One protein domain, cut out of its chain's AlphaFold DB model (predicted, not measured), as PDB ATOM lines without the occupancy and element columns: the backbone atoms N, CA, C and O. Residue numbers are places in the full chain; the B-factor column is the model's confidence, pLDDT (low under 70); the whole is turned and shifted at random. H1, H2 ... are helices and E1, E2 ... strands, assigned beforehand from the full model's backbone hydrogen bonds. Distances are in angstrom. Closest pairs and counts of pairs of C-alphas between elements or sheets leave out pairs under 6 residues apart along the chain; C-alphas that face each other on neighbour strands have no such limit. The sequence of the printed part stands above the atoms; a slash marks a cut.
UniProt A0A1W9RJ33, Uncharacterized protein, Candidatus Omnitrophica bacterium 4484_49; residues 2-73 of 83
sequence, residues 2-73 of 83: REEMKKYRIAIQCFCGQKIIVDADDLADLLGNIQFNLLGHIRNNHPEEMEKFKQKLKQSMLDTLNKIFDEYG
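What this domain is: This is residues 2 to 73 of the 83 residues of an uncharacterized protein of Candidatus Omnitrophica bacterium 4484_49 (UniProt A0A1W9RJ33). Two long helices, H2 and H3, meet near their ends as a V, and a small hairpin of two strands, E1 and E2, sits at the other end of H2, with the single-turn helix H1 beside that end. The two arms of the V are open: residues 30 to 38 of H2 and residues 54 to 73, of which 54 to 72 belong to H3, stand free. The printed part has 72 residues with three named helices and two named strands, in the order H1, E1, E2, H2, H3; the sheet is E1 - E2, antiparallel, and the class is mostly helix. The whole is only just extended, close to loose, with a radius of gyration of the C-alphas of 17.2 A and spans of 42 by 37 by 29 A.

How they stand to each other: Start at residues 2 to 5, H1, and look ahead to residues 24 to 45, H2: the two only just touch, with 3 pairs of C-alphas within 8 A, the closest being those of Met 5 and Asp 25 at 5.4 A. H2 touches H1 with residues 24 to 25 alone. Next come E1, residues 9 to 13, and E2, residues 19 to 23, a hairpin of antiparallel neighbours with 152 degrees between their directions. Look there for N 10 and O 22, 2.8 A apart, and N 22 and O 10, 3.0 A apart, both within hydrogen-bond range. The closest C-alphas of E1 and H2 are those of Arg 9 and Ala 24, 5.4 A apart. At the far end of H2, residues 39 to 43 alone touch H3, residues 47 to 72, which answers with residues 49 to 50 alone; the closest C-alphas are those of Arg 43 and Met 50, 5.5 A apart. H2 and H3 run opposite ways at a steep tilt of 46 degrees. H3 is apart from H1, E1 and E2. Every O i to N i+4 pair in H2 and H3 is within hydrogen-bond range, while H1 is too short for such a pair.

Where its parts are: Find C-alpha 2 at (-22.285, 39.801, -27.010), where H1 begins; it ends at residue 5. E1 covers 13.2 A from residue 9 to 13, and E2 13.5 A from residue 19 to 23. Find C-alpha 24 at (-26.634, 48.061, -26.510); from there H2 runs 31.5 A to residue 45. H3 runs 37.3 A from residue 47 to C-alpha 72 at (-42.439, 29.354, -44.233).

The domain as a whole: The two C-alphas farthest apart, those of Cys 16 and Gly 73, are 45.7 A apart. The printed part has no cut, and its four links are tight. Mean pLDDT of the printed part is 81.3; look for values under 70 at residues 2 to 5 and 68 to 73.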
ATOM      1  N   ARG A   2     -22.806  38.711 -27.880       58.09
ATOM      2  CA  ARG A   2     -22.285  39.801 -27.010       58.09
ATOM      3  C   ARG A   2     -21.287  40.738 -27.718       58.09
ATOM      4  O   ARG A   2     -21.467  41.946 -27.744       58.09
ATOM      5  N   GLU A   3     -20.313  40.169 -28.428       65.56
ATOM      6  CA  GLU A   3     -19.353  40.926 -29.260       65.56
ATOM      7  C   GLU A   3     -19.995  41.671 -30.448       65.56
ATOM      8  O   GLU A   3     -19.439  42.638 -30.961       65.56
ATOM      9  N   GLU A   4     -21.177  41.246 -30.898       66.44
ATOM     10  CA  GLU A   4     -21.902  41.935 -31.972       66.44
ATOM     11  C   GLU A   4     -22.721  43.104 -31.429       66.44
ATOM     12  O   GLU A   4     -22.800  44.136 -32.088       66.44
ATOM     13  N   MET A   5     -23.262  42.985 -30.212       65.06
ATOM     14  CA  MET A   5     -24.036  44.038 -29.550       65.06
ATOM     15  C   MET A   5     -23.199  45.267 -29.194       65.06
ATOM     16  O   MET A   5     -23.700  46.383 -29.295       65.06
ATOM     17  N   LYS A   6     -21.904  45.091 -28.906       73.06
ATOM     18  CA  LYS A   6     -20.947  46.191 -28.677       73.06
ATOM     19  C   LYS A   6     -20.818  47.172 -29.851       73.06
ATOM     20  O   LYS A   6     -20.281  48.261 -29.685       73.06
ATOM     21  N   LYS A   7     -21.286  46.799 -31.048       80.19
ATOM     22  CA  LYS A   7     -21.267  47.661 -32.241       80.19
ATOM     23  C   LYS A   7     -22.494  48.568 -32.346       80.19
ATOM     24  O   LYS A   7     -22.499  49.474 -33.178       80.19
ATOM     25  N   TYR A   8     -23.528  48.330 -31.541       77.12
ATOM     26  CA  TYR A   8     -24.804  49.028 -31.638       77.12
ATOM     27  C   TYR A   8     -24.992  50.010 -30.486       77.12
ATOM     28  O   TYR A   8     -24.763  49.694 -29.320       77.12
ATOM     29  N   ARG A   9     -25.476  51.201 -30.836       87.00
ATOM     30  CA  ARG A   9     -25.914  52.229 -29.892       87.00
ATOM     31  C   ARG A   9     -27.416  52.414 -30.006       87.00
ATOM     32  O   ARG A   9     -27.945  52.478 -31.114       87.00
ATOM     33  N   ILE A  10     -28.091  52.512 -28.869       84.00
ATOM     34  CA  ILE A  10     -29.545  52.630 -28.779       84.00
ATOM     35  C   ILE A  10     -29.886  54.030 -28.279       84.00
ATOM     36  O   ILE A  10     -29.391  54.469 -27.242       84.00
ATOM     37  N   ALA A  11     -30.744  54.730 -29.019       87.69
ATOM     38  CA  ALA A  11     -31.316  55.995 -28.582       87.69
ATOM     39  C   ALA A  11     -32.607  55.728 -27.801       87.69
ATOM     40  O   ALA A  11     -33.566  55.186 -28.348       87.69
ATOM     41  N   ILE A  12     -32.643  56.136 -26.536       85.69
ATOM     42  CA  ILE A  12     -33.809  56.009 -25.659       85.69
ATOM     43  C   ILE A  12     -34.390  57.399 -25.440       85.69
ATOM     44  O   ILE A  12     -33.672  58.324 -25.059       85.69
ATOM     45  N   GLN A  13     -35.693  57.551 -25.665       89.75
ATOM     46  CA  GLN A  13     -36.416  58.759 -25.294       89.75
ATOM     47  C   GLN A  13     -36.991  58.589 -23.887       89.75
ATOM     48  O   GLN A  13     -37.818  57.716 -23.636       89.75
ATOM     49  N   CYS A  14     -36.542  59.428 -22.964       81.19
ATOM     50  CA  CYS A  14     -37.062  59.504 -21.611       81.19
ATOM     51  C   CYS A  14     -38.456  60.144 -21.601       81.19
ATOM     52  O   CYS A  14     -38.810  60.927 -22.483       81.19
ATOM     53  N   PHE A  15     -39.219  59.885 -20.537       82.81
ATOM     54  CA  PHE A  15     -40.541  60.484 -20.325       82.81
ATOM     55  C   PHE A  15     -40.512  62.025 -20.316       82.81
ATOM     56  O   PHE A  15     -41.443  62.665 -20.790       82.81
ATOM     57  N   CYS A  16     -39.411  62.628 -19.858       89.25
ATOM     58  CA  CYS A  16     -39.191  64.077 -19.902       89.25
ATOM     59  C   CYS A  16     -38.877  64.630 -21.309       89.25
ATOM     60  O   CYS A  16     -38.588  65.814 -21.451       89.25
ATOM     61  N   GLY A  17     -38.887  63.791 -22.348       84.75
ATOM     62  CA  GLY A  17     -38.596  64.167 -23.733       84.75
ATOM     63  C   GLY A  17     -37.109  64.159 -24.105       84.75
ATOM     64  O   GLY A  17     -36.785  64.229 -25.290       84.75
ATOM     65  N   GLN A  18     -36.203  64.023 -23.132       90.31
ATOM     66  CA  GLN A  18     -34.766  63.915 -23.385       90.31
ATOM     67  C   GLN A  18     -34.428  62.615 -24.122       90.31
ATOM     68  O   GLN A  18     -34.982  61.561 -23.817       90.31
ATOM     69  N   LYS A  19     -33.487  62.678 -25.067       90.06
ATOM     70  CA  LYS A  19     -32.924  61.493 -25.721       90.06
ATOM     71  C   LYS A  19     -31.542  61.202 -25.152       90.06
ATOM     72  O   LYS A  19     -30.700  62.096 -25.109       90.06
ATOM     73  N   ILE A  20     -31.317  59.964 -24.737       87.12
ATOM     74  CA  ILE A  20     -30.011  59.463 -24.301       87.12
ATOM     75  C   ILE A  20     -29.547  58.375 -25.262       87.12
ATOM     76  O   ILE A  20     -30.367  57.652 -25.825       87.12
ATOM     77  N   ILE A  21     -28.236  58.275 -25.468       89.25
ATOM     78  CA  ILE A  21     -27.627  57.217 -26.273       89.25
ATOM     79  C   ILE A  21     -26.854  56.312 -25.324       89.25
ATOM     80  O   ILE A  21     -26.036  56.803 -24.550       89.25
ATOM     81  N   VAL A  22     -27.125  55.014 -25.392       85.31
ATOM     82  CA  VAL A  22     -26.462  53.988 -24.582       85.31
ATOM     83  C   VAL A  22     -25.912  52.888 -25.478       85.31
ATOM     84  O   VAL A  22     -26.445  52.647 -26.567       85.31
ATOM     85  N   ASP A  23     -24.855  52.218 -25.033       87.75
ATOM     86  CA  ASP A  23     -24.359  51.027 -25.712       87.75
ATOM     87  C   ASP A  23     -25.346  49.870 -25.494       87.75
ATOM     88  O   ASP A  23     -25.913  49.691 -24.411       87.75
ATOM     89  N   ALA A  24     -25.611  49.102 -26.552       81.12
ATOM     90  CA  ALA A  24     -26.634  48.061 -26.510       81.12
ATOM     91  C   ALA A  24     -26.281  46.927 -25.534       81.12
ATOM     92  O   ALA A  24     -27.187  46.340 -24.945       81.12
ATOM     93  N   ASP A  25     -24.987  46.640 -25.362       82.44
ATOM     94  CA  ASP A  25     -24.484  45.621 -24.429       82.44
ATOM     95  C   ASP A  25     -24.806  45.998 -22.972       82.44
ATOM     96  O   ASP A  25     -25.435  45.220 -22.257       82.44
ATOM     97  N   ASP A  26     -24.514  47.240 -22.575       83.75
ATOM     98  CA  ASP A  26     -24.809  47.753 -21.229       83.75
ATOM     99  C   ASP A  26     -26.313  47.754 -20.930       83.75
ATOM    100  O   ASP A  26     -26.751  47.399 -19.831       83.75
ATOM    101  N   LEU A  27     -27.132  48.137 -21.917       84.00
ATOM    102  CA  LEU A  27     -28.584  48.123 -21.766       84.00
ATOM    103  C   LEU A  27     -29.119  46.694 -21.610       84.00
ATOM    104  O   LEU A  27     -29.995  46.455 -20.776       84.00
ATOM    105  N   ALA A  28     -28.605  45.748 -22.396       83.69
ATOM    106  CA  ALA A  28     -28.998  44.349 -22.306       83.69
ATOM    107  C   ALA A  28     -28.610  43.734 -20.957       83.69
ATOM    108  O   ALA A  28     -29.428  43.039 -20.354       83.69
ATOM    109  N   ASP A  29     -27.420  44.049 -20.449       86.44
ATOM    110  CA  ASP A  29     -26.969  43.605 -19.131       86.44
ATOM    111  C   ASP A  29     -27.856  44.165 -18.011       86.44
ATOM    112  O   ASP A  29     -28.281  43.424 -17.119       86.44
ATOM    113  N   LEU A  30     -28.208  45.454 -18.072       84.56
ATOM    114  CA  LEU A  30     -29.122  46.065 -17.106       84.56
ATOM    115  C   LEU A  30     -30.504  45.395 -17.127       84.56
ATOM    116  O   LEU A  30     -31.027  45.019 -16.074       84.56
ATOM    117  N   LEU A  31     -31.094  45.226 -18.313       86.12
ATOM    118  CA  LEU A  31     -32.410  44.603 -18.469       86.12
ATOM    119  C   LEU A  31     -32.397  43.134 -18.031       86.12
ATOM    120  O   LEU A  31     -33.318  42.698 -17.339       86.12
ATOM    121  N   GLY A  32     -31.339  42.394 -18.366       86.56
ATOM    122  CA  GLY A  32     -31.145  41.011 -17.938       86.56
ATOM    123  C   GLY A  32     -31.071  40.883 -16.415       86.56
ATOM    124  O   GLY A  32     -31.740  40.027 -15.835       86.56
ATOM    125  N   ASN A  33     -30.343  41.780 -15.748       86.94
ATOM    126  CA  ASN A  33     -30.258  41.806 -14.286       86.94
ATOM    127  C   ASN A  33     -31.607  42.138 -13.628       86.94
ATOM    128  O   ASN A  33     -31.998  41.485 -12.658       86.94
ATOM    129  N   ILE A  34     -32.346  43.118 -14.161       84.38
ATOM    130  CA  ILE A  34     -33.698  43.451 -13.680       84.38
ATOM    131  C   ILE A  34     -34.617  42.236 -13.817       84.38
ATOM    132  O   ILE A  34     -35.297  41.859 -12.860       84.38
ATOM    133  N   GLN A  35     -34.607  41.591 -14.985       86.31
ATOM    134  CA  GLN A  35     -35.411  40.403 -15.246       86.31
ATOM    135  C   GLN A  35     -35.058  39.267 -14.281       86.31
ATOM    136  O   GLN A  35     -35.956  38.671 -13.689       86.31
ATOM    137  N   PHE A  36     -33.769  38.981 -14.083       88.62
ATOM    138  CA  PHE A  36     -33.322  37.930 -13.174       88.62
ATOM    139  C   PHE A  36     -33.786  38.183 -11.736       88.62
ATOM    140  O   PHE A  36     -34.304  37.274 -11.088       88.62
ATOM    141  N   ASN A  37     -33.671  39.423 -11.256       88.00
ATOM    142  CA  ASN A  37     -34.105  39.795  -9.911       88.00
ATOM    143  C   ASN A  37     -35.622  39.662  -9.733       88.00
ATOM    144  O   ASN A  37     -36.074  39.104  -8.732       88.00
ATOM    145  N   LEU A  38     -36.411  40.119 -10.710       86.00
ATOM    146  CA  LEU A  38     -37.869  39.991 -10.677       86.00
ATOM    147  C   LEU A  38     -38.304  38.523 -10.695       86.00
ATOM    148  O   LEU A  38     -39.098  38.106  -9.854       86.00
ATOM    149  N   LEU A  39     -37.747  37.719 -11.604       88.19
ATOM    150  CA  LEU A  39     -38.066  36.294 -11.691       88.19
ATOM    151  C   LEU A  39     -37.606  35.532 -10.444       88.19
ATOM    152  O   LEU A  39     -38.319  34.650  -9.973       88.19
ATOM    153  N   GLY A  40     -36.452  35.887  -9.875       89.12
ATOM    154  CA  GLY A  40     -35.973  35.332  -8.613       89.12
ATOM    155  C   GLY A  40     -36.918  35.644  -7.452       89.12
ATOM    156  O   GLY A  40     -37.262  34.745  -6.685       89.12
ATOM    157  N   HIS A  41     -37.390  36.888  -7.355       90.94
ATOM    158  CA  HIS A  41     -38.356  37.302  -6.340       90.94
ATOM    159  C   HIS A  41     -39.698  36.571  -6.486       90.94
ATOM    160  O   HIS A  41     -40.210  36.039  -5.503       90.94
ATOM    161  N   ILE A  42     -40.240  36.493  -7.705       87.06
ATOM    162  CA  ILE A  42     -41.492  35.777  -7.986       87.06
ATOM    163  C   ILE A  42     -41.332  34.293  -7.660       87.06
ATOM    164  O   ILE A  42     -42.154  33.739  -6.945       87.06
ATOM    165  N   ARG A  43     -40.246  33.645  -8.094       88.81
ATOM    166  CA  ARG A  43     -40.000  32.228  -7.793       88.81
ATOM    167  C   ARG A  43     -39.958  31.946  -6.290       88.81
ATOM    168  O   ARG A  43     -40.441  30.903  -5.865       88.81
ATOM    169  N   ASN A  44     -39.355  32.841  -5.509       90.31
ATOM    170  CA  ASN A  44     -39.157  32.624  -4.077       90.31
ATOM    171  C   ASN A  44     -40.410  32.943  -3.241       90.31
ATOM    172  O   ASN A  44     -40.609  32.300  -2.217       90.31
ATOM    173  N   ASN A  45     -41.233  33.911  -3.659       91.25
ATOM    174  CA  ASN A  45     -42.377  34.391  -2.866       91.25
ATOM    175  C   ASN A  45     -43.750  34.011  -3.447       91.25
ATOM    176  O   ASN A  45     -44.729  33.974  -2.710       91.25
ATOM    177  N   HIS A  46     -43.820  33.733  -4.749       92.12
ATOM    178  CA  HIS A  46     -45.043  33.460  -5.514       92.12
ATOM    179  C   HIS A  46     -44.813  32.323  -6.536       92.12
ATOM    180  O   HIS A  46     -44.872  32.547  -7.754       92.12
ATOM    181  N   PRO A  47     -44.495  31.095  -6.082       87.94
ATOM    182  CA  PRO A  47     -44.135  29.983  -6.965       87.94
ATOM    183  C   PRO A  47     -45.244  29.617  -7.967       87.94
ATOM    184  O   PRO A  47     -44.949  29.242  -9.102       87.94
ATOM    185  N   GLU A  48     -46.515  29.780  -7.603       91.19
ATOM    186  CA  GLU A  48     -47.664  29.565  -8.486       91.19
ATOM    187  C   GLU A  48     -47.725  30.564  -9.653       91.19
ATOM    188  O   GLU A  48     -48.076  30.191 -10.775       91.19
ATOM    189  N   GLU A  49     -47.336  31.821  -9.425       88.38
ATOM    190  CA  GLU A  49     -47.270  32.840 -10.476       88.38
ATOM    191  C   GLU A  49     -46.087  32.591 -11.418       88.38
ATOM    192  O   GLU A  49     -46.210  32.790 -12.629       88.38
ATOM    193  N   MET A  50     -44.971  32.066 -10.898       87.44
ATOM    194  CA  MET A  50     -43.852  31.622 -11.733       87.44
ATOM    195  C   MET A  50     -44.280  30.508 -12.698       87.44
ATOM    196  O   MET A  50     -43.889  30.506 -13.868       87.44
ATOM    197  N   GLU A  51     -45.133  29.594 -12.243       87.00
ATOM    198  CA  GLU A  51     -45.594  28.476 -13.067       87.00
ATOM    199  C   GLU A  51     -46.606  28.905 -14.124       87.00
ATOM    200  O   GLU A  51     -46.493  28.489 -15.283       87.00
ATOM    201  N   LYS A  52     -47.500  29.844 -13.796       89.19
ATOM    202  CA  LYS A  52     -48.337  30.524 -14.799       89.19
ATOM    203  C   LYS A  52     -47.486  31.271 -15.828       89.19
ATOM    204  O   LYS A  52     -47.773  31.210 -17.025       89.19
ATOM    205  N   PHE A  53     -46.433  31.960 -15.385       85.88
ATOM    206  CA  PHE A  53     -45.510  32.661 -16.272       85.88
ATOM    207  C   PHE A  53     -44.804  31.695 -17.236       85.88
ATOM    208  O   PHE A  53     -44.821  31.931 -18.445       85.88
ATOM    209  N   LYS A  54     -44.266  30.567 -16.748       84.75
ATOM    210  CA  LYS A  54     -43.649  29.533 -17.602       84.75
ATOM    211  C   LYS A  54     -44.626  28.968 -18.633       84.75
ATOM    212  O   LYS A  54     -44.250  28.792 -19.790       84.75
ATOM    213  N   GLN A  55     -45.871  28.693 -18.237       88.44
ATOM    214  CA  GLN A  55     -46.897  28.190 -19.156       88.44
ATOM    215  C   GLN A  55     -47.203  29.200 -20.267       88.44
ATOM    216  O   GLN A  55     -47.199  28.834 -21.441       88.44
ATOM    217  N   LYS A  56     -47.391  30.479 -19.915       88.19
ATOM    218  CA  LYS A  56     -47.602  31.553 -20.897       88.19
ATOM    219  C   LYS A  56     -46.410  31.726 -21.833       88.19
ATOM    220  O   LYS A  56     -46.611  31.888 -23.031       88.19
ATOM    221  N   LEU A  57     -45.185  31.652 -21.311       82.19
ATOM    222  CA  LEU A  57     -43.971  31.733 -22.122       82.19
ATOM    223  C   LEU A  57     -43.908  30.582 -23.137       82.19
ATOM    224  O   LEU A  57     -43.677  30.820 -24.319       82.19
ATOM    225  N   LYS A  58     -44.186  29.346 -22.696       76.19
ATOM    226  CA  LYS A  58     -44.245  28.172 -23.577       76.19
ATOM    227  C   LYS A  58     -45.306  28.340 -24.665       76.19
ATOM    228  O   LYS A  58     -45.013  28.073 -25.824       76.19
ATOM    229  N   GLN A  59     -46.504  28.808 -24.309       79.62
ATOM    230  CA  GLN A  59     -47.569  29.042 -25.285       79.62
ATOM    231  C   GLN A  59     -47.178  30.124 -26.294       79.62
ATOM    232  O   GLN A  59     -47.283  29.900 -27.491       79.62
ATOM    233  N   SER A  60     -46.640  31.254 -25.829       77.56
ATOM    234  CA  SER A  60     -46.188  32.328 -26.716       77.56
ATOM    235  C   SER A  60     -45.089  31.862 -27.671       77.56
ATOM    236  O   SER A  60     -45.094  32.265 -28.828       77.56
ATOM    237  N   MET A  61     -44.156  31.019 -27.212       74.50
ATOM    238  CA  MET A  61     -43.144  30.427 -28.089       74.50
ATOM    239  C   MET A  61     -43.776  29.521 -29.143       74.50
ATOM    240  O   MET A  61     -43.413  29.625 -30.308       74.50
ATOM    241  N   LEU A  62     -44.723  28.662 -28.755       78.12
ATOM    242  CA  LEU A  62     -45.445  27.812 -29.703       78.12
ATOM    243  C   LEU A  62     -46.206  28.652 -30.732       78.12
ATOM    244  O   LEU A  62     -46.116  28.368 -31.919       78.12
ATOM    245  N   ASP A  63     -46.880  29.719 -30.307       74.94
ATOM    246  CA  ASP A  63     -47.614  30.613 -31.204       74.94
ATOM    247  C   ASP A  63     -46.674  31.347 -32.172       74.94
ATOM    248  O   ASP A  63     -46.992  31.500 -33.350       74.94
ATOM    249  N   THR A  64     -45.504  31.797 -31.704       74.62
ATOM    250  CA  THR A  64     -44.482  32.416 -32.560       74.62
ATOM    251  C   THR A  64     -43.893  31.414 -33.546       74.62
ATOM    252  O   THR A  64     -43.744  31.754 -34.715       74.62
ATOM    253  N   LEU A  65     -43.584  30.191 -33.107       72.31
ATOM    254  CA  LEU A  65     -43.097  29.136 -33.993       72.31
ATOM    255  C   LEU A  65     -44.157  28.800 -35.041       72.31
ATOM    256  O   LEU A  65     -43.837  28.821 -36.219       72.31
ATOM    257  N   ASN A  66     -45.416  28.602 -34.646       71.75
ATOM    258  CA  ASN A  66     -46.513  28.369 -35.586       71.75
ATOM    259  C   ASN A  66     -46.633  29.511 -36.599       71.75
ATOM    260  O   ASN A  66     -46.683  29.241 -37.782       71.75
ATOM    261  N   LYS A  67     -46.570  30.782 -36.181       71.88
ATOM    262  CA  LYS A  67     -46.600  31.919 -37.120       71.88
ATOM    263  C   LYS A  67     -45.435  31.918 -38.108       71.88
ATOM    264  O   LYS A  67     -45.649  32.151 -39.288       71.88
ATOM    265  N   ILE A  68     -44.218  31.656 -37.629       67.38
ATOM    266  CA  ILE A  68     -43.035  31.572 -38.492       67.38
ATOM    267  C   ILE A  68     -43.197  30.396 -39.464       67.38
ATOM    268  O   ILE A  68     -43.002  30.549 -40.660       67.38
ATOM    269  N   PHE A  69     -43.603  29.223 -38.991       63.66
ATOM    270  CA  PHE A  69     -43.713  28.034 -39.836       63.66
ATOM    271  C   PHE A  69     -44.967  28.009 -40.718       63.66
ATOM    272  O   PHE A  69     -44.939  27.378 -41.765       63.66
ATOM    273  N   ASP A  70     -46.026  28.737 -40.378       62.06
ATOM    274  CA  ASP A  70     -47.173  28.969 -41.263       62.06
ATOM    275  C   ASP A  70     -46.799  29.943 -42.398       62.06
ATOM    276  O   ASP A  70     -47.289  29.799 -43.516       62.06
ATOM    277  N   GLU A  71     -45.887  30.896 -42.153       57.88
ATOM    278  CA  GLU A  71     -45.314  31.769 -43.193       57.88
ATOM    279  C   GLU A  71     -44.245  31.068 -44.062       57.88
ATOM    280  O   GLU A  71     -44.075  31.449 -45.220       57.88
ATOM    281  N   TYR A  72     -43.548  30.045 -43.542       56.53
ATOM    282  CA  TYR A  72     -42.439  29.354 -44.233       56.53
ATOM    283  C   TYR A  72     -42.695  27.879 -44.618       56.53
ATOM    284  O   TYR A  72     -41.851  27.286 -45.286       56.53
ATOM    285  N   GLY A  73     -43.854  27.308 -44.282       52.19
ATOM    286  CA  GLY A  73     -44.253  25.936 -44.613       52.19
ATOM    287  C   GLY A  73     -43.693  24.856 -43.671       52.19
ATOM    288  O   GLY A  73     -42.486  24.686 -43.546       52.19
TER     289      GLY A  73